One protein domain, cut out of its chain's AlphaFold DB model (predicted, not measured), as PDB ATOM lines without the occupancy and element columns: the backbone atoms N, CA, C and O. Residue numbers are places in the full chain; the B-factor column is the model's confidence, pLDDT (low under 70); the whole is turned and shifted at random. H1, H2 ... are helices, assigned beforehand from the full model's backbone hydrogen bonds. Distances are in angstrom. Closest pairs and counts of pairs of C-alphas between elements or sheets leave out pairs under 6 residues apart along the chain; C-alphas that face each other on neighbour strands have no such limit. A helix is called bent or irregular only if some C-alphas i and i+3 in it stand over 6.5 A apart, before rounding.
ATOM      1  N   SER A 558      -4.356  31.151  -8.317       68.62
ATOM      2  CA  SER A 558      -4.719  31.954  -9.497       68.62
ATOM      3  C   SER A 558      -5.710  31.240 -10.439       68.62
ATOM      4  O   SER A 558      -6.585  31.882 -11.028       68.62
ATOM      5  N   ALA A 559      -5.639  29.907 -10.554       68.62
ATOM      6  CA  ALA A 559      -6.597  29.140 -11.352       68.62
ATOM      7  C   ALA A 559      -7.991  29.089 -10.697       68.62
ATOM      8  O   ALA A 559      -8.996  29.131 -11.408       68.62
ATOM      9  N   ALA A 560      -8.057  29.046  -9.360       69.94
ATOM     10  CA  ALA A 560      -9.314  29.110  -8.612       69.94
ATOM     11  C   ALA A 560      -9.999  30.479  -8.772       69.94
ATOM     12  O   ALA A 560     -11.182  30.539  -9.101       69.94
ATOM     13  N   GLU A 561      -9.242  31.572  -8.622       73.00
ATOM     14  CA  GLU A 561      -9.725  32.949  -8.818       73.00
ATOM     15  C   GLU A 561     -10.267  33.162 -10.240       73.00
ATOM     16  O   GLU A 561     -11.387  33.645 -10.426       73.00
ATOM     17  N   THR A 562      -9.514  32.721 -11.254       71.44
ATOM     18  CA  THR A 562      -9.933  32.807 -12.663       71.44
ATOM     19  C   THR A 562     -11.222  32.018 -12.914       71.44
ATOM     20  O   THR A 562     -12.134  32.505 -13.587       71.44
ATOM     21  N   ARG A 563     -11.345  30.816 -12.330       75.25
ATOM     22  CA  ARG A 563     -12.553  29.991 -12.454       75.25
ATOM     23  C   ARG A 563     -13.764  30.630 -11.777       75.25
ATOM     24  O   ARG A 563     -14.839  30.620 -12.371       75.25
ATOM     25  N   ALA A 564     -13.595  31.223 -10.594       74.62
ATOM     26  CA  ALA A 564     -14.660  31.936  -9.890       74.62
ATOM     27  C   ALA A 564     -15.222  33.096 -10.728       74.62
ATOM     28  O   ALA A 564     -16.437  33.212 -10.874       74.62
ATOM     29  N   ILE A 565     -14.358  33.884 -11.379       76.00
ATOM     30  CA  ILE A 565     -14.783  34.970 -12.279       76.00
ATOM     31  C   ILE A 565     -15.615  34.436 -13.458       76.00
ATOM     32  O   ILE A 565     -16.623  35.039 -13.828       76.00
ATOM     33  N   VAL A 566     -15.221  33.310 -14.063       77.06
ATOM     34  CA  VAL A 566     -15.972  32.704 -15.178       77.06
ATOM     35  C   VAL A 566     -17.315  32.138 -14.712       77.06
ATOM     36  O   VAL A 566     -18.325  32.346 -15.381       77.06
ATOM     37  N   ILE A 567     -17.345  31.485 -13.552       79.81
ATOM     38  CA  ILE A 567     -18.554  30.925 -12.937       79.81
ATOM     39  C   ILE A 567     -19.563  32.021 -12.579       79.81
ATOM     40  O   ILE A 567     -20.732  31.888 -12.933       79.81
ATOM     41  N   GLU A 568     -19.126  33.144 -12.003       75.75
ATOM     42  CA  GLU A 568     -19.994  34.299 -11.732       75.75
ATOM     43  C   GLU A 568     -20.553  34.930 -13.019       75.75
ATOM     44  O   GLU A 568     -21.745  35.231 -13.104       75.75
ATOM     45  N   LYS A 569     -19.736  35.061 -14.078       76.44
ATOM     46  CA  LYS A 569     -20.224  35.519 -15.393       76.44
ATOM     47  C   LYS A 569     -21.280  34.574 -15.971       76.44
ATOM     48  O   LYS A 569     -22.312  35.038 -16.452       76.44
ATOM     49  N   LEU A 570     -21.044  33.263 -15.920       81.69
ATOM     50  CA  LEU A 570     -21.990  32.253 -16.400       81.69
ATOM     51  C   LEU A 570     -23.292  32.291 -15.593       81.69
ATOM     52  O   LEU A 570     -24.371  32.351 -16.186       81.69
ATOM     53  N   ARG A 571     -23.197  32.342 -14.260       79.19
ATOM     54  CA  ARG A 571     -24.335  32.487 -13.347       79.19
ATOM     55  C   ARG A 571     -25.172  33.716 -13.694       79.19
ATOM     56  O   ARG A 571     -26.388  33.594 -13.829       79.19
ATOM     57  N   LEU A 572     -24.543  34.874 -13.896       73.25
ATOM     58  CA  LEU A 572     -25.220  36.109 -14.302       73.25
ATOM     59  C   LEU A 572     -25.955  35.960 -15.640       73.25
ATOM     60  O   LEU A 572     -27.125  36.320 -15.720       73.25
ATOM     61  N   ILE A 573     -25.304  35.407 -16.671       79.44
ATOM     62  CA  ILE A 573     -25.928  35.214 -17.990       79.44
ATOM     63  C   ILE A 573     -27.173  34.317 -17.871       79.44
ATOM     64  O   ILE A 573     -28.223  34.667 -18.408       79.44
ATOM     65  N   LEU A 574     -27.092  33.212 -17.116       80.88
ATOM     66  CA  LEU A 574     -28.239  32.322 -16.890       80.88
ATOM     67  C   LEU A 574     -29.361  33.030 -16.124       80.88
ATOM     68  O   LEU A 574     -30.519  32.948 -16.520       80.88
ATOM     69  N   SER A 575     -29.006  33.768 -15.069       72.62
ATOM     70  CA  SER A 575     -29.944  34.563 -14.262       72.62
ATOM     71  C   SER A 575     -30.702  35.574 -15.121       72.62
ATOM     72  O   SER A 575     -31.909  35.737 -14.973       72.62
ATOM     73  N   CYS A 576     -30.001  36.237 -16.046       71.31
ATOM     74  CA  CYS A 576     -30.613  37.162 -16.986       71.31
ATOM     75  C   CYS A 576     -31.569  36.455 -17.946       71.31
ATOM     76  O   CYS A 576     -32.678  36.944 -18.097       71.31
ATOM     77  N   PHE A 577     -31.200  35.324 -18.558       76.62
ATOM     78  CA  PHE A 577     -32.123  34.625 -19.461       76.62
ATOM     79  C   PHE A 577     -33.363  34.084 -18.732       76.62
ATOM     80  O   PHE A 577     -34.482  34.357 -19.163       76.62
ATOM     81  N   ILE A 578     -33.177  33.426 -17.582       74.19
ATOM     82  CA  ILE A 578     -34.272  32.933 -16.728       74.19
ATOM     83  C   ILE A 578     -35.210  34.075 -16.308       74.19
ATOM     84  O   ILE A 578     -36.407  33.868 -16.156       74.19
ATOM     85  N   PHE A 579     -34.712  35.299 -16.118       65.38
ATOM     86  CA  PHE A 579     -35.573  36.431 -15.769       65.38
ATOM     87  C   PHE A 579     -36.571  36.812 -16.886       65.38
ATOM     88  O   PHE A 579     -37.647  37.310 -16.563       65.38
ATOM     89  N   TYR A 580     -36.250  36.568 -18.167       66.00
ATOM     90  CA  TYR A 580     -37.168  36.800 -19.304       66.00
ATOM     91  C   TYR A 580     -38.037  35.586 -19.632       66.00
ATOM     92  O   TYR A 580     -39.153  35.753 -20.116       66.00
ATOM     93  N   ASP A 581     -37.560  34.382 -19.331       68.56
ATOM     94  CA  ASP A 581     -38.344  33.156 -19.454       68.56
ATOM     95  C   ASP A 581     -39.295  32.990 -18.255       68.56
ATOM     96  O   ASP A 581     -38.973  32.369 -17.237       68.56
ATOM     97  N   HIS A 582     -40.478  33.597 -18.358       57.69
ATOM     98  CA  HIS A 582     -41.523  33.505 -17.338       57.69
ATOM     99  C   HIS A 582     -42.102  32.092 -17.191       57.69
ATOM    100  O   HIS A 582     -42.377  31.672 -16.064       57.69
ATOM    101  N   ASP A 583     -42.271  31.371 -18.299       61.16
ATOM    102  CA  ASP A 583     -42.895  30.044 -18.318       61.16
ATOM    103  C   ASP A 583     -41.913  28.926 -17.910       61.16
ATOM    104  O   ASP A 583     -42.344  27.828 -17.552       61.16
ATOM    105  N   ARG A 584     -40.607  29.240 -17.832       69.75
ATOM    106  CA  ARG A 584     -39.512  28.330 -17.451       69.75
ATOM    107  C   ARG A 584     -39.397  27.155 -18.429       69.75
ATOM    108  O   ARG A 584     -39.262  26.002 -18.012       69.75
ATOM    109  N   GLU A 585     -39.462  27.458 -19.725       71.38
ATOM    110  CA  GLU A 585     -39.403  26.479 -20.822       71.38
ATOM    111  C   GLU A 585     -37.990  26.312 -21.422       71.38
ATOM    112  O   GLU A 585     -37.727  25.333 -22.116       71.38
ATOM    113  N   GLY A 586     -37.049  27.215 -21.127       74.75
ATOM    114  CA  GLY A 586     -35.669  27.186 -21.626       74.75
ATOM    115  C   GLY A 586     -35.467  27.815 -23.010       74.75
ATOM    116  O   GLY A 586     -34.364  27.760 -23.572       74.75
ATOM    117  N   VAL A 587     -36.523  28.426 -23.546       79.31
ATOM    118  CA  VAL A 587     -36.602  29.052 -24.871       79.31
ATOM    119  C   VAL A 587     -36.995  30.526 -24.755       79.31
ATOM    120  O   VAL A 587     -37.552  30.954 -23.749       79.31
ATOM    121  N   MET A 588     -36.654  31.330 -25.763       77.62
ATOM    122  CA  MET A 588     -37.119  32.718 -25.865       77.62
ATOM    123  C   MET A 588     -37.114  33.238 -27.303       77.62
ATOM    124  O   MET A 588     -36.528  32.641 -28.212       77.62
ATOM    125  N   THR A 589     -37.727  34.405 -27.516       80.69
ATOM    126  CA  THR A 589     -37.721  35.056 -28.828       80.69
ATOM    127  C   THR A 589     -36.306  35.476 -29.245       80.69
ATOM    128  O   THR A 589     -35.446  35.810 -28.424       80.69
ATOM    129  N   VAL A 590     -36.066  35.513 -30.561       82.06
ATOM    130  CA  VAL A 590     -34.808  36.020 -31.139       82.06
ATOM    131  C   VAL A 590     -34.542  37.467 -30.704       82.06
ATOM    132  O   VAL A 590     -33.388  37.848 -30.501       82.06
ATOM    133  N   GLU A 591     -35.592  38.277 -30.565       79.69
ATOM    134  CA  GLU A 591     -35.491  39.687 -30.192       79.69
ATOM    135  C   GLU A 591     -35.052  39.855 -28.733       79.69
ATOM    136  O   GLU A 591     -34.079  40.568 -28.473       79.69
ATOM    137  N   ASP A 592     -35.679  39.138 -27.799       73.94
ATOM    138  CA  ASP A 592     -35.321  39.166 -26.376       73.94
ATOM    139  C   ASP A 592     -33.899  38.649 -26.152       73.94
ATOM    140  O   ASP A 592     -33.083  39.327 -25.522       73.94
ATOM    141  N   PHE A 593     -33.551  37.515 -26.770       83.06
ATOM    142  CA  PHE A 593     -32.196  36.956 -26.752       83.06
ATOM    143  C   PHE A 593     -31.147  37.977 -27.224       83.06
ATOM    144  O   PHE A 593     -30.120  38.192 -26.573       83.06
ATOM    145  N   THR A 594     -31.436  38.671 -28.330       82.62
ATOM    146  CA  THR A 594     -30.570  39.719 -28.888       82.62
ATOM    147  C   THR A 594     -30.464  40.925 -27.952       82.62
ATOM    148  O   THR A 594     -29.371  41.458 -27.746       82.62
ATOM    149  N   ASN A 595     -31.577  41.356 -27.359       75.12
ATOM    150  CA  ASN A 595     -31.638  42.501 -26.452       75.12
ATOM    151  C   ASN A 595     -30.910  42.240 -25.123       75.12
ATOM    152  O   ASN A 595     -30.242  43.144 -24.611       75.12
ATOM    153  N   ILE A 596     -30.983  41.013 -24.600       74.69
ATOM    154  CA  ILE A 596     -30.231  40.558 -23.424       74.69
ATOM    155  C   ILE A 596     -28.735  40.524 -23.747       74.69
ATOM    156  O   ILE A 596     -27.952  41.193 -23.071       74.69
ATOM    157  N   LEU A 597     -28.319  39.834 -24.818       79.00
ATOM    158  CA  LEU A 597     -26.901  39.747 -25.195       79.00
ATOM    159  C   LEU A 597     -26.281  41.111 -25.515       79.00
ATOM    160  O   LEU A 597     -25.127  41.351 -25.160       79.00
ATOM    161  N   ARG A 598     -27.037  42.039 -26.116       74.56
ATOM    162  CA  ARG A 598     -26.561  43.405 -26.389       74.56
ATOM    163  C   ARG A 598     -26.215  44.152 -25.101       74.56
ATOM    164  O   ARG A 598     -25.259  44.922 -25.090       74.56
ATOM    165  N   LYS A 599     -26.953  43.902 -24.014       68.88
ATOM    166  CA  LYS A 599     -26.718  44.517 -22.698       68.88
ATOM    167  C   LYS A 599     -25.665  43.777 -21.883       68.88
ATOM    168  O   LYS A 599     -24.903  44.428 -21.185       68.88
ATOM    169  N   LEU A 600     -25.556  42.456 -22.026       71.69
ATOM    170  CA  LEU A 600     -24.504  41.644 -21.402       71.69
ATOM    171  C   LEU A 600     -23.153  41.707 -22.134       71.69
ATOM    172  O   LEU A 600     -22.176  41.126 -21.666       71.69
ATOM    173  N   ARG A 601     -23.065  42.435 -23.255       70.31
ATOM    174  CA  ARG A 601     -21.861  42.570 -24.090       70.31
ATOM    175  C   ARG A 601     -20.590  42.898 -23.297       70.31
ATOM    176  O   ARG A 601     -19.538  42.347 -23.600       70.31
ATOM    177  N   TYR A 602     -20.685  43.729 -22.255       66.56
ATOM    178  CA  TYR A 602     -19.546  44.117 -21.408       66.56
ATOM    179  C   TYR A 602     -18.884  42.940 -20.659       66.56
ATOM    180  O   TYR A 602     -17.755  43.073 -20.189       66.56
ATOM    181  N   LEU A 603     -19.543  41.777 -20.547       66.31
ATOM    182  CA  LEU A 603     -18.949  40.563 -19.970       66.31
ATOM    183  C   LEU A 603     -17.850  39.959 -20.861       66.31
ATOM    184  O   LEU A 603     -16.991  39.228 -20.350       66.31
ATOM    185  N   TRP A 604     -17.852  40.308 -22.151       69.81
ATOM    186  CA  TRP A 604     -16.831  40.003 -23.148       69.81
ATOM    187  C   TRP A 604     -16.036  41.279 -23.483       69.81
ATOM    188  O   TRP A 604     -16.326  41.924 -24.492       69.81
ATOM    189  N   PRO A 605     -15.048  41.677 -22.661       54.38
ATOM    190  CA  PRO A 605     -14.146  42.755 -23.046       54.38
ATOM    191  C   PRO A 605     -13.409  42.367 -24.334       54.38
ATOM    192  O   PRO A 605     -12.938  41.235 -24.475       54.38
ATOM    193  N   ASN A 606     -13.305  43.309 -25.269       51.69
ATOM    194  CA  ASN A 606     -12.347  43.181 -26.362       51.69
ATOM    195  C   ASN A 606     -10.929  43.277 -25.781       51.69
ATOM    196  O   ASN A 606     -10.725  43.930 -24.761       51.69
ATOM    197  N   GLU A 607      -9.954  42.653 -26.444       48.22
ATOM    198  CA  GLU A 607      -8.592  42.480 -25.904       48.22
ATOM    199  C   GLU A 607      -7.848  43.806 -25.620       48.22
ATOM    200  O   GLU A 607      -6.911  43.794 -24.830       48.22
ATOM    201  N   ASP A 608      -8.330  44.939 -26.153       43.38
ATOM    202  CA  ASP A 608      -7.742  46.280 -25.997       43.38
ATOM    203  C   ASP A 608      -8.758  47.380 -25.586       43.38
ATOM    204  O   ASP A 608      -8.528  48.560 -25.847       43.38
ATOM    205  N   VAL A 609      -9.923  47.036 -25.008       48.50
ATOM    206  CA  VAL A 609     -11.016  48.008 -24.751       48.50
ATOM    207  C   VAL A 609     -11.559  47.892 -23.327       48.50
ATOM    208  O   VAL A 609     -11.925  46.802 -22.882       48.50
ATOM    209  N   THR A 610     -11.672  49.015 -22.609       49.38
ATOM    210  CA  THR A 610     -12.228  49.022 -21.245       49.38
ATOM    211  C   THR A 610     -13.729  48.699 -21.236       49.38
ATOM    212  O   THR A 610     -14.436  48.889 -22.225       49.38
ATOM    213  N   ALA A 611     -14.263  48.234 -20.100       46.72
ATOM    214  CA  ALA A 611     -15.689  47.898 -19.983       46.72
ATOM    215  C   ALA A 611     -16.625  49.094 -20.281       46.72
ATOM    216  O   ALA A 611     -17.728  48.904 -20.794       46.72
ATOM    217  N   GLU A 612     -16.173  50.321 -20.008       43.19
ATOM    218  CA  GLU A 612     -16.912  51.565 -20.265       43.19
ATOM    219  C   GLU A 612     -16.911  51.938 -21.763       43.19
ATOM    220  O   GLU A 612     -17.924  52.386 -22.306       43.19
ATOM    221  N   GLU A 613     -15.812  51.671 -22.474       46.06
ATOM    222  CA  GLU A 613     -15.700  51.840 -23.930       46.06
ATOM    223  C   GLU A 613     -16.426  50.725 -24.704       46.06
ATOM    224  O   GLU A 613     -17.032  50.980 -25.748       46.06
ATOM    225  N   ALA A 614     -16.449  49.496 -24.182       48.41
ATOM    226  CA  ALA A 614     -17.208  48.378 -24.753       48.41
ATOM    227  C   ALA A 614     -18.733  48.568 -24.624       48.41
ATOM    228  O   ALA A 614     -19.493  48.074 -25.460       48.41
ATOM    229  N   ALA A 615     -19.186  49.307 -23.606       47.00
ATOM    230  CA  ALA A 615     -20.587  49.684 -23.420       47.00
ATOM    231  C   ALA A 615     -21.026  50.896 -24.271       47.00
ATOM    232  O   ALA A 615     -22.224  51.101 -24.460       47.00
ATOM    233  N   SER A 616     -20.082  51.701 -24.776       44.34
ATOM    234  CA  SER A 616     -20.363  52.971 -25.469       44.34
ATOM    235  C   SER A 616     -19.952  53.009 -26.947       44.34
ATOM    236  O   SER A 616     -20.450  53.852 -27.694       44.34
ATOM    237  N   SER A 617     -19.088  52.100 -27.410       45.56
ATOM    238  CA  SER A 617     -18.636  52.064 -28.805       45.56
ATOM    239  C   SER A 617     -19.502  51.159 -29.699       45.56
ATOM    240  O   SER A 617     -19.601  49.947 -29.531       45.56
ATOM    241  N   SER A 618     -20.090  51.749 -30.743       45.78
ATOM    242  CA  SER A 618     -20.878  51.039 -31.768       45.78
ATOM    243  C   SER A 618     -20.032  50.315 -32.830       45.78
ATOM    244  O   SER A 618     -20.581  49.758 -33.782       45.78
ATOM    245  N   LYS A 619     -18.695  50.332 -32.705       46.53
ATOM    246  CA  LYS A 619     -17.767  49.945 -33.784       46.53
ATOM    247  C   LYS A 619     -17.764  48.449 -34.115       46.53
ATOM    248  O   LYS A 619     -17.553  48.103 -35.272       46.53
ATOM    249  N   ASP A 620     -18.099  47.584 -33.161       53.78
ATOM    250  CA  ASP A 620     -18.204  46.133 -33.364       53.78
ATOM    251  C   ASP A 620     -19.660  45.675 -33.574       53.78
ATOM    252  O   ASP A 620     -20.159  44.752 -32.921       53.78
ATOM    253  N   SER A 621     -20.389  46.347 -34.467       60.19
ATOM    254  CA  SER A 621     -21.750  45.936 -34.844       60.19
ATOM    255  C   SER A 621     -21.742  44.615 -35.631       60.19
ATOM    256  O   SER A 621     -22.437  43.668 -35.275       60.19
ATOM    257  N   LEU A 622     -20.869  44.489 -36.638       61.38
ATOM    258  CA  LEU A 622     -20.813  43.322 -37.534       61.38
ATOM    259  C   LEU A 622     -20.457  42.006 -36.825       61.38
ATOM    260  O   LEU A 622     -21.062  40.975 -37.103       61.38
ATOM    261  N   THR A 623     -19.495  42.019 -35.899       69.12
ATOM    262  CA  THR A 623     -19.142  40.837 -35.090       69.12
ATOM    263  C   THR A 623     -20.262  40.453 -34.126       69.12
ATOM    264  O   THR A 623     -20.480  39.262 -33.897       69.12
ATOM    265  N   PHE A 624     -21.011  41.434 -33.612       74.00
ATOM    266  CA  PHE A 624     -22.175  41.177 -32.771       74.00
ATOM    267  C   PHE A 624     -23.313  40.529 -33.573       74.00
ATOM    268  O   PHE A 624     -23.733  39.422 -33.247       74.00
ATOM    269  N   GLU A 625     -23.738  41.152 -34.674       76.69
ATOM    270  CA  GLU A 625     -24.809  40.637 -35.540       76.69
ATOM    271  C   GLU A 625     -24.469  39.254 -36.128       76.69
ATOM    272  O   GLU A 625     -25.305  38.352 -36.113       76.69
ATOM    273  N   ASN A 626     -23.218  39.014 -36.544       79.12
ATOM    274  CA  ASN A 626     -22.774  37.686 -36.994       79.12
ATOM    275  C   ASN A 626     -22.876  36.613 -35.896       79.12
ATOM    276  O   ASN A 626     -23.152  35.450 -36.193       79.12
ATOM    277  N   THR A 627     -22.675  36.991 -34.631       80.81
ATOM    278  CA  THR A 627     -22.797  36.088 -33.479       80.81
ATOM    279  C   THR A 627     -24.252  35.760 -33.174       80.81
ATOM    280  O   THR A 627     -24.585  34.588 -33.009       80.81
ATOM    281  N   ILE A 628     -25.133  36.763 -33.194       83.25
ATOM    282  CA  ILE A 628     -26.583  36.569 -33.064       83.25
ATOM    283  C   ILE A 628     -27.120  35.690 -34.201       83.25
ATOM    284  O   ILE A 628     -27.861  34.742 -33.951       83.25
ATOM    285  N   LEU A 629     -26.697  35.934 -35.446       83.25
ATOM    286  CA  LEU A 629     -27.077  35.118 -36.602       83.25
ATOM    287  C   LEU A 629     -26.574  33.672 -36.499       83.25
ATOM    288  O   LEU A 629     -27.304  32.752 -36.873       83.25
ATOM    289  N   ALA A 630     -25.357  33.451 -35.995       82.31
ATOM    290  CA  ALA A 630     -24.825  32.109 -35.781       82.31
ATOM    291  C   ALA A 630     -25.568  31.367 -34.660       82.31
ATOM    292  O   ALA A 630     -25.973  30.224 -34.866       82.31
ATOM    293  N   ALA A 631     -25.816  32.029 -33.524       80.94
ATOM    294  CA  ALA A 631     -26.597  31.471 -32.424       80.94
ATOM    295  C   ALA A 631     -28.030  31.135 -32.873       80.94
ATOM    296  O   ALA A 631     -28.479  30.010 -32.680       80.94
ATOM    297  N   ARG A 632     -28.706  32.048 -33.586       83.31
ATOM    298  CA  ARG A 632     -30.030  31.799 -34.176       83.31
ATOM    299  C   ARG A 632     -30.019  30.591 -35.113       83.31
ATOM    300  O   ARG A 632     -30.878  29.736 -34.996       83.31
ATOM    301  N   ARG A 633     -29.057  30.483 -36.035       82.00
ATOM    302  CA  ARG A 633     -28.974  29.323 -36.947       82.00
ATOM    303  C   ARG A 633     -28.713  28.002 -36.229       82.00
ATOM    304  O   ARG A 633     -28.967  26.958 -36.820       82.00
ATOM    305  N   ARG A 634     -28.145  28.046 -35.022       79.50
ATOM    306  CA  ARG A 634     -27.677  26.863 -34.302       79.50
ATOM    307  C   ARG A 634     -28.633  26.358 -33.227       79.50
ATOM    308  O   ARG A 634     -28.707  25.151 -33.026       79.50
ATOM    309  N   PHE A 635     -29.293  27.280 -32.537       82.31
ATOM    310  CA  PHE A 635     -30.113  27.020 -31.355       82.31
ATOM    311  C   PHE A 635     -31.581  27.418 -31.551       82.31
ATOM    312  O   PHE A 635     -32.354  27.302 -30.605       82.31
ATOM    313  N   ALA A 636     -31.977  27.908 -32.734       79.06
ATOM    314  CA  ALA A 636     -33.396  28.054 -33.040       79.06
ATOM    315  C   ALA A 636     -34.021  26.706 -33.397       79.06
ATOM    316  O   ALA A 636     -33.430  25.932 -34.157       79.06
ATOM    317  N   ASP A 637     -35.236  26.474 -32.914       68.12
ATOM    318  CA  ASP A 637     -36.072  25.394 -33.418       68.12
ATOM    319  C   ASP A 637     -36.536  25.740 -34.845       68.12
ATOM    320  O   ASP A 637     -37.281  26.698 -35.068       68.12
ATOM    321  N   LEU A 638     -36.035  24.984 -35.825       56.97
ATOM    322  CA  LEU A 638     -36.370  25.136 -37.243       56.97
ATOM    323  C   LEU A 638     -37.631  24.354 -37.648       56.97
ATOM    324  O   LEU A 638     -38.130  24.567 -38.754       56.97
ATOM    325  N   GLU A 639     -38.124  23.458 -36.790       49.12
ATOM    326  CA  GLU A 639     -39.328  22.646 -37.015       49.12
ATOM    327  C   GLU A 639     -40.542  23.180 -36.224       49.12
ATOM    328  O   GLU A 639     -41.686  22.900 -36.591       49.12
ATOM    329  N   GLY A 640     -40.300  23.995 -35.192       55.72
ATOM    330  CA  GLY A 640     -41.294  24.702 -34.382       55.72
ATOM    331  C   GLY A 640     -41.504  26.181 -34.742       55.72
ATOM    332  O   GLY A 640     -41.649  26.562 -35.902       55.72
ATOM    333  N   ASP A 641     -41.595  27.031 -33.718       60.62
ATOM    334  CA  ASP A 641     -42.021  28.438 -33.819       60.62
ATOM    335  C   ASP A 641     -40.884  29.447 -34.084       60.62
ATOM    336  O   ASP A 641     -41.126  30.654 -34.186       60.62
ATOM    337  N   GLY A 642     -39.646  28.969 -34.238       65.56
ATOM    338  CA  GLY A 642     -38.470  29.800 -34.492       65.56
ATOM    339  C   GLY A 642     -37.873  30.477 -33.253       65.56
ATOM    340  O   GLY A 642     -37.014  31.354 -33.416       65.56
ATOM    341  N   GLN A 643     -38.296  30.103 -32.040       77.31
ATOM    342  CA  GLN A 643     -37.640  30.512 -30.793       77.31
ATOM    343  C   GLN A 643     -36.227  29.928 -30.655       77.31
ATOM    344  O   GLN A 643     -35.898  28.909 -31.258       77.31
ATOM    345  N   ILE A 644     -35.385  30.584 -29.847       81.75
ATOM    346  CA  ILE A 644     -34.015  30.163 -29.527       81.75
ATOM    347  C   ILE A 644     -33.998  29.441 -28.178       81.75
ATOM    348  O   ILE A 644     -34.373  30.027 -27.162       81.75
ATOM    349  N   CYS A 645     -33.472  28.214 -28.149       84.56
ATOM    350  CA  CYS A 645     -33.110  27.512 -26.920       84.56
ATOM    351  C   CYS A 645     -31.887  28.186 -26.278       84.56
ATOM    352  O   CYS A 645     -30.732  27.942 -26.646       84.56
ATOM    353  N   TYR A 646     -32.134  29.080 -25.319       84.38
ATOM    354  CA  TYR A 646     -31.056  29.787 -24.632       84.38
ATOM    355  C   TYR A 646     -30.322  28.873 -23.643       84.38
ATOM    356  O   TYR A 646     -29.156  29.137 -23.345       84.38
ATOM    357  N   LEU A 647     -30.964  27.804 -23.149       83.69
ATOM    358  CA  LEU A 647     -30.313  26.819 -22.282       83.69
ATOM    359  C   LEU A 647     -29.184  26.092 -23.011       83.69
ATOM    360  O   LEU A 647     -28.107  25.951 -22.439       83.69
ATOM    361  N   ASP A 648     -29.373  25.715 -24.277       81.00
ATOM    362  CA  ASP A 648     -28.330  25.041 -25.058       81.00
ATOM    363  C   ASP A 648     -27.176  25.993 -25.406       81.00
ATOM    364  O   ASP A 648     -25.999  25.635 -25.294       81.00
ATOM    365  N   PHE A 649     -27.504  27.244 -25.750       85.62
ATOM    366  CA  PHE A 649     -26.515  28.310 -25.922       85.62
ATOM    367  C   PHE A 649     -25.716  28.559 -24.631       85.62
ATOM    368  O   PHE A 649     -24.491  28.705 -24.668       85.62
ATOM    369  N   TRP A 650     -26.381  28.579 -23.476       87.38
ATOM    370  CA  TRP A 650     -25.720  28.767 -22.190       87.38
ATOM    371  C   TRP A 650     -24.882  27.550 -21.785       87.38
ATOM    372  O   TRP A 650     -23.743  27.711 -21.352       87.38
ATOM    373  N   ALA A 651     -25.392  26.333 -21.979       82.88
ATOM    374  CA  ALA A 651     -24.680  25.096 -21.680       82.88
ATOM    375  C   ALA A 651     -23.403  24.965 -22.525       82.88
ATOM    376  O   ALA A 651     -22.373  24.532 -22.010       82.88
ATOM    377  N   MET A 652     -23.421  25.430 -23.782       85.06
ATOM    378  CA  MET A 652     -22.208  25.592 -24.589       85.06
ATOM    379  C   MET A 652     -21.185  26.507 -23.900       85.06
ATOM    380  O   MET A 652     -20.029  26.113 -23.734       85.06
ATOM    381  N   LEU A 653     -21.594  27.712 -23.480       84.62
ATOM    382  CA  LEU A 653     -20.708  28.651 -22.780       84.62
ATOM    383  C   LEU A 653     -20.175  28.068 -21.464       84.62
ATOM    384  O   LEU A 653     -19.009  28.287 -21.136       84.62
ATOM    385  N   TYR A 654     -20.999  27.312 -20.737       84.38
ATOM    386  CA  TYR A 654     -20.644  26.669 -19.475       84.38
ATOM    387  C   TYR A 654     -19.620  25.541 -19.659       84.38
ATOM    388  O   TYR A 654     -18.569  25.560 -19.021       84.38
ATOM    389  N   ILE A 655     -19.873  24.599 -20.577       80.94
ATOM    390  CA  ILE A 655     -18.967  23.473 -20.864       80.94
ATOM    391  C   ILE A 655     -17.597  23.978 -21.329       80.94
ATOM    392  O   ILE A 655     -16.573  23.429 -20.917       80.94
ATOM    393  N   VAL A 656     -17.567  25.020 -22.169       80.31
ATOM    394  CA  VAL A 656     -16.313  25.666 -22.578       80.31
ATOM    395  C   VAL A 656     -15.673  26.361 -21.375       80.31
ATOM    396  O   VAL A 656     -14.565  25.997 -20.999       80.31
ATOM    397  N   GLY A 657     -16.385  27.276 -20.710       77.25
ATOM    398  CA  GLY A 657     -15.848  28.113 -19.634       77.25
ATOM    399  C   GLY A 657     -15.278  27.342 -18.441       77.25
ATOM    400  O   GLY A 657     -14.223  27.712 -17.927       77.25
ATOM    401  N   VAL A 658     -15.918  26.240 -18.037       76.62
ATOM    402  CA  VAL A 658     -15.416  25.365 -16.963       76.62
ATOM    403  C   VAL A 658     -14.144  24.621 -17.392       76.62
ATOM    404  O   VAL A 658     -13.229  24.474 -16.583       76.62
ATOM    405  N   LYS A 659     -14.037  24.193 -18.660       77.81
ATOM    406  CA  LYS A 659     -12.866  23.458 -19.178       77.81
ATOM    407  C   LYS A 659     -11.679  24.354 -19.540       77.81
ATOM    408  O   LYS A 659     -10.541  23.951 -19.327       77.81
ATOM    409  N   THR A 660     -11.919  25.539 -20.100       77.44
ATOM    410  CA  THR A 660     -10.873  26.454 -20.600       77.44
ATOM    411  C   THR A 660     -10.527  27.577 -19.623       77.44
ATOM    412  O   THR A 660      -9.689  28.420 -19.946       77.44
ATOM    413  N   LEU A 661     -11.198  27.639 -18.465       75.94
ATOM    414  CA  LEU A 661     -11.110  28.731 -17.483       75.94
ATOM    415  C   LEU A 661     -11.329  30.123 -18.105       75.94
ATOM    416  O   LEU A 661     -10.813  31.128 -17.624       75.94
ATOM    417  N   SER A 662     -12.077  30.190 -19.206       79.25
ATOM    418  CA  SER A 662     -12.275  31.406 -19.993       79.25
ATOM    419  C   SER A 662     -13.600  31.348 -20.746       79.25
ATOM    420  O   SER A 662     -13.922  30.358 -21.396       79.25
ATOM    421  N   LEU A 663     -14.390  32.420 -20.669       78.12
ATOM    422  CA  LEU A 663     -15.633  32.524 -21.431       78.12
ATOM    423  C   LEU A 663     -15.307  32.590 -22.934       78.12
ATOM    424  O   LEU A 663     -14.473  33.401 -23.337       78.12
ATOM    425  N   LEU A 664     -15.973  31.761 -23.748       80.25
ATOM    426  CA  LEU A 664     -15.809  31.731 -25.208       80.25
ATOM    427  C   LEU A 664     -15.928  33.152 -25.782       80.25
ATOM    428  O   LEU A 664     -16.934  33.829 -25.537       80.25
ATOM    429  N   LYS A 665     -14.906  33.629 -26.510       80.25
ATOM    430  CA  LYS A 665     -14.871  35.028 -26.967       80.25
ATOM    431  C   LYS A 665     -15.993  35.271 -27.967       80.25
ATOM    432  O   LYS A 665     -16.274  34.417 -28.803       80.25
ATOM    433  N   PHE A 666     -16.593  36.463 -27.947       76.38
ATOM    434  CA  PHE A 666     -17.762  36.762 -28.785       76.38
ATOM    435  C   PHE A 666     -17.493  36.487 -30.278       76.38
ATOM    436  O   PHE A 666     -18.287  35.835 -30.948       76.38
ATOM    437  N   ARG A 667     -16.302  36.867 -30.764       78.12
ATOM    438  CA  ARG A 667     -15.832  36.621 -32.142       78.12
ATOM    439  C   ARG A 667     -15.640  35.140 -32.520       78.12
ATOM    440  O   ARG A 667     -15.583  34.833 -33.704       78.12
ATOM    441  N   GLU A 668     -15.520  34.241 -31.542       80.88
ATOM    442  CA  GLU A 668     -15.265  32.801 -31.728       80.88
ATOM    443  C   GLU A 668     -16.562  31.970 -31.718       80.88
ATOM    444  O   GLU A 668     -16.585  30.856 -32.250       80.88
ATOM    445  N   ILE A 669     -17.665  32.521 -31.190       81.88
ATOM    446  CA  ILE A 669     -18.988  31.873 -31.166       81.88
ATOM    447  C   ILE A 669     -19.471  31.471 -32.580       81.88
ATOM    448  O   ILE A 669     -19.931  30.335 -32.721       81.88
ATOM    449  N   PRO A 670     -19.336  32.293 -33.648       82.75
ATOM    450  CA  PRO A 670     -19.747  31.895 -34.997       82.75
ATOM    451  C   PRO A 670     -19.020  30.665 -35.545       82.75
ATOM    452  O   PRO A 670     -19.658  29.779 -36.114       82.75
ATOM    453  N   SER A 671     -17.697  30.588 -35.364       79.69
ATOM    454  CA  SER A 671     -16.916  29.403 -35.735       79.69
ATOM    455  C   SER A 671     -17.292  28.207 -34.870       79.69
ATOM    456  O   SER A 671     -17.507  27.124 -35.402       79.69
ATOM    457  N   PHE A 672     -17.481  28.402 -33.561       81.50
ATOM    458  CA  PHE A 672     -17.864  27.313 -32.666       81.50
ATOM    459  C   PHE A 672     -19.202  26.678 -33.074       81.50
ATOM    460  O   PHE A 672     -19.291  25.463 -33.223       81.50
ATOM    461  N   CYS A 673     -20.225  27.498 -33.340       78.19
ATOM    462  CA  CYS A 673     -21.557  27.035 -33.745       78.19
ATOM    463  C   CYS A 673     -21.562  26.271 -35.082       78.19
ATOM    464  O   CYS A 673     -22.427  25.415 -35.293       78.19
ATOM    465  N   ARG A 674     -20.626  26.595 -35.984       75.50
ATOM    466  CA  ARG A 674     -20.461  25.955 -37.297       75.50
ATOM    467  C   ARG A 674     -19.662  24.654 -37.206       75.50
ATOM    468  O   ARG A 674     -20.071  23.659 -37.794       75.50
ATOM    469  N   ASP A 675     -18.541  24.681 -36.492       74.62
ATOM    470  CA  ASP A 675     -17.508  23.642 -36.563       74.62
ATOM    471  C   ASP A 675     -17.656  22.576 -35.460       74.62
ATOM    472  O   ASP A 675     -17.130  21.474 -35.600       74.62
ATOM    473  N   TYR A 676     -18.394  22.870 -34.383       67.25
ATOM    474  CA  TYR A 676     -18.564  21.975 -33.236       67.25
ATOM    475  C   TYR A 676     -20.039  21.661 -32.955       67.25
ATOM    476  O   TYR A 676     -20.944  22.481 -33.127       67.25
ATOM    477  N   LYS A 677     -20.295  20.442 -32.473       64.81
ATOM    478  CA  LYS A 677     -21.569  20.030 -31.878       64.81
ATOM    479  C   LYS A 677     -21.287  19.527 -30.469       64.81
ATOM    480  O   LYS A 677     -20.759  18.436 -30.303       64.81
ATOM    481  N   LEU A 678     -21.620  20.343 -29.472       64.62
ATOM    482  CA  LEU A 678     -21.713  19.866 -28.098       64.62
ATOM    483  C   LEU A 678     -23.037  19.127 -27.939       64.62
ATOM    484  O   LEU A 678     -24.089  19.650 -28.302       64.62
ATOM    485  N   GLU A 679     -22.961  17.917 -27.404       62.28
ATOM    486  CA  GLU A 679     -24.117  17.183 -26.909       62.28
ATOM    487  C   GLU A 679     -24.155  17.390 -25.396       62.28
ATOM    488  O   GLU A 679     -23.169  17.154 -24.694       62.28
ATOM    489  N   ILE A 680     -25.267  17.934 -24.910       66.12
ATOM    490  CA  ILE A 680     -25.483  18.208 -23.491       66.12
ATOM    491  C   ILE A 680     -25.972  16.900 -22.872       66.12
ATOM    492  O   ILE A 680     -26.893  16.276 -23.400       66.12
ATOM    493  N   SER A 681     -25.348  16.453 -21.779       69.69
ATOM    494  CA  SER A 681     -25.814  15.248 -21.092       69.69
ATOM    495  C   SER A 681     -27.225  15.460 -20.541       69.69
ATOM    496  O   SER A 681     -27.575  16.565 -20.116       69.69
ATOM    497  N   SER A 682     -28.018  14.384 -20.493       70.31
ATOM    498  CA  SER A 682     -29.332  14.363 -19.834       70.31
ATOM    499  C   SER A 682     -29.282  14.971 -18.435       70.31
ATOM    500  O   SER A 682     -30.200  15.675 -18.027       70.31
ATOM    501  N   ASP A 683     -28.181  14.730 -17.731       72.12
ATOM    502  CA  ASP A 683     -27.998  15.090 -16.333       72.12
ATOM    503  C   ASP A 683     -27.731  16.593 -16.192       72.12
ATOM    504  O   ASP A 683     -28.335  17.245 -15.344       72.12
ATOM    505  N   LEU A 684     -26.903  17.183 -17.069       74.94
ATOM    506  CA  LEU A 684     -26.683  18.633 -17.095       74.94
ATOM    507  C   LEU A 684     -27.942  19.377 -17.559       74.94
ATOM    508  O   LEU A 684     -28.285  20.408 -16.988       74.94
ATOM    509  N   HIS A 685     -28.656  18.846 -18.556       74.06
ATOM    510  CA  HIS A 685     -29.922  19.423 -19.005       74.06
ATOM    511  C   HIS A 685     -30.986  19.357 -17.893       74.06
ATOM    512  O   HIS A 685     -31.620  20.364 -17.588       74.06
ATOM    513  N   GLY A 686     -31.111  18.215 -17.207       75.25
ATOM    514  CA  GLY A 686     -31.987  18.045 -16.045       75.25
ATOM    515  C   GLY A 686     -31.644  19.000 -14.900       75.25
ATOM    516  O   GLY A 686     -32.535  19.664 -14.379       75.25
ATOM    517  N   LEU A 687     -30.359  19.152 -14.560       78.56
ATOM    518  CA  LEU A 687     -29.902  20.134 -13.571       78.56
ATOM    519  C   LEU A 687     -30.249  21.570 -13.983       78.56
ATOM    520  O   LEU A 687     -30.693  22.343 -13.141       78.56
ATOM    521  N   LEU A 688     -30.104  21.942 -15.258       78.19
ATOM    522  CA  LEU A 688     -30.453  23.286 -15.728       78.19
ATOM    523  C   LEU A 688     -31.960  23.551 -15.699       78.19
ATOM    524  O   LEU A 688     -32.374  24.621 -15.247       78.19
ATOM    525  N   LEU A 689     -32.777  22.572 -16.096       78.00
ATOM    526  CA  LEU A 689     -34.230  22.639 -15.951       78.00
ATOM    527  C   LEU A 689     -34.634  22.775 -14.477       78.00
ATOM    528  O   LEU A 689     -35.416  23.663 -14.143       78.00
ATOM    529  N   CYS A 690     -34.061  21.971 -13.575       76.69
ATOM    530  CA  CYS A 690     -34.321  22.084 -12.140       76.69
ATOM    531  C   CYS A 690     -33.865  23.437 -11.574       76.69
ATOM    532  O   CYS A 690     -34.615  24.050 -10.818       76.69
ATOM    533  N   TYR A 691     -32.691  23.945 -11.961       78.69
ATOM    534  CA  TYR A 691     -32.199  25.259 -11.533       78.69
ATOM    535  C   TYR A 691     -33.183  26.364 -11.924       78.69
ATOM    536  O   TYR A 691     -33.562  27.183 -11.095       78.69
ATOM    537  N   MET A 692     -33.643  26.344 -13.174       76.75
ATOM    538  CA  MET A 692     -34.582  27.307 -13.743       76.75
ATOM    539  C   MET A 692     -35.993  27.212 -13.135       76.75
ATOM    540  O   MET A 692     -36.598  28.229 -12.791       76.75
ATOM    541  N   GLN A 693     -36.522  26.002 -12.957       71.50
ATOM    542  CA  GLN A 693     -37.849  25.780 -12.372       71.50
ATOM    543  C   GLN A 693     -37.886  26.061 -10.863       71.50
ATOM    544  O   GLN A 693     -38.930  26.452 -10.337       71.50
ATOM    545  N   ARG A 694     -36.760  25.871 -10.159       66.88
ATOM    546  CA  ARG A 694     -36.631  26.105  -8.712       66.88
ATOM    547  C   ARG A 694     -35.994  27.448  -8.349       66.88
ATOM    548  O   ARG A 694     -35.970  27.772  -7.166       66.88
ATOM    549  N   SER A 695     -35.536  28.263  -9.307       62.81
ATOM    550  CA  SER A 695     -35.051  29.627  -9.042       62.81
ATOM    551  C   SER A 695     -36.220  30.541  -8.643       62.81
ATOM    552  O   SER A 695     -36.774  31.279  -9.465       62.81
ATOM    553  N   SER A 696     -36.601  30.454  -7.369       48.94
ATOM    554  CA  SER A 696     -37.727  31.150  -6.738       48.94
ATOM    555  C   SER A 696     -37.330  32.467  -6.062       48.94
ATOM    556  O   SER A 696     -38.193  33.196  -5.590       48.94
ATOM    557  N   THR A 697     -36.031  32.782  -5.994       46.00
ATOM    558  CA  THR A 697     -35.476  33.855  -5.143       46.00
ATOM    559  C   THR A 697     -34.457  34.755  -5.845       46.00
ATOM    560  O   THR A 697     -33.702  35.471  -5.182       46.00
ATOM    561  N   MET A 698     -34.423  34.776  -7.182       41.81
ATOM    562  CA  MET A 698     -33.583  35.742  -7.895       41.81
ATOM    563  C   MET A 698     -34.172  37.152  -7.814       41.81
ATOM    564  O   MET A 698     -34.882  37.625  -8.702       41.81
ATOM    565  N   LEU A 699     -33.773  37.839  -6.739       42.91
ATOM    566  CA  LEU A 699     -33.471  39.267  -6.757       42.91
ATOM    567  C   LEU A 699     -32.824  39.645  -8.096       42.91
ATOM    568  O   LEU A 699     -32.057  38.861  -8.665       42.91
ATOM    569  N   LEU A 700     -33.096  40.870  -8.560       40.72
ATOM    570  CA  LEU A 700     -32.429  41.467  -9.719       40.72
ATOM    571  C   LEU A 700     -30.924  41.132  -9.674       40.72
ATOM    572  O   LEU A 700     -30.316  41.367  -8.623       40.72
ATOM    573  N   PRO A 701     -30.329  40.576 -10.751       39.38
ATOM    574  CA  PRO A 701     -28.953  40.089 -10.712       39.38
ATOM    575  C   PRO A 701     -28.012  41.150 -10.141       39.38
ATOM    576  O   PRO A 701     -28.145  42.326 -10.488       39.38
ATOM    577  N   GLN A 702     -27.093  40.765  -9.247       37.06
ATOM    578  CA  GLN A 702     -26.258  41.737  -8.533       37.06
ATOM    579  C   GLN A 702     -25.560  42.686  -9.523       37.06
ATOM    580  O   GLN A 702     -24.836  42.259 -10.420       37.06
TER     581      GLN A 702
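What this domain is: This is residues 558 to 702 of the 815 residues of the protein "Calmodulin" of Globisporangium ultimum (strain ATCC 200006 / CBS 805.95 / DAOM BR144) (UniProt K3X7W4). Three helices make one half of a rounded body: the long H1 has H5 side by side with it, almost exactly antiparallel, and H2 on it at a shallow tilt, both running opposite ways to H1. H4 and H6, side by side, cross over H2 and H5 from the side away from H1. H7 lies crosswise near the end of H1 and the start of H5, and the small H3 sits at a far corner beside the end of H2. The printed part has 145 residues with seven named helices, H1 to H7 in chain order, and no named strand, and its class is all helix. It is compact, with a radius of gyration of the C-alphas of 15.0 A and spans of 38 by 36 by 31 A.

How they stand to each other: H1, residues 558 to 580, and H2, residues 590 to 603, form a helical hairpin; they touch, closest at the C-alphas of Lys 569 and Leu 603, 6.9 A apart, at a shallow tilt of 28 degrees. H2 touches H3, residues 611 to 616, with residues 601 to 602 alone, in another helical hairpin at a steep tilt of 45 degrees; the closest C-alphas, of Tyr 602 and Ala 611, are 5.6 A apart. H4, residues 618 to 635, is close to H2 but not clearly touching, with the C-alphas of Thr 594 and Ile 628 6.6 A apart. H5, residues 646 to 660, touches H1 at a shallow tilt of 2 degrees, opposite ways, closest at the C-alphas of Val 566 and Gly 657, 6.4 A apart. H4 and H5 touch at 73 degrees, only just about perpendicular, closest at the C-alphas of Phe 635 and Phe 649, 6.6 A apart; H4 does so with residues 631 to 635 alone. H6, residues 666 to 675, touches H4 at a shallow tilt of 29 degrees, the same way, with the C-alphas of Ala 630 and Pro 670 closest at 5.1 A. H7, residues 682 to 694, touches no helix; its Met 692 and Ile 578 of H1 have C-alphas 6.4 A apart. Every O i to N i+4 pair is within hydrogen-bond range in H3, H5 and H7, against 18 of 19 in H1, 8 of 10 in H2, 12 of 14 in H4 and 4 of 6 in H6.

Where its parts are: H1 begins at C-alpha 558, (-4.719, 31.954, -9.497), and is 34.2 A long. H4 is 25.7 A long, with a kink of 25 degrees near residue 625, H5 20.8 A and H2 19.9 A. H2, H4 and, only just, H6 are irregular: C-alphas 599 and 602 are 7.3 A apart, 619 and 622 8.2 A, 667 and 670 6.8 A. H7 ends at C-alpha 694, (-36.631, 26.105, -8.712).

The domain as a whole: The C-alphas of Ser 558 and Glu 639 are farthest apart, at 45.2 A. The printed part has no cut and no long link. Residues 587 to 588 pair with 644 to 645, antiparallel. The mean pLDDT of the printed part is 70.4, and 53 residues are under 70, among them residues 602 to 623 and 694 to 702.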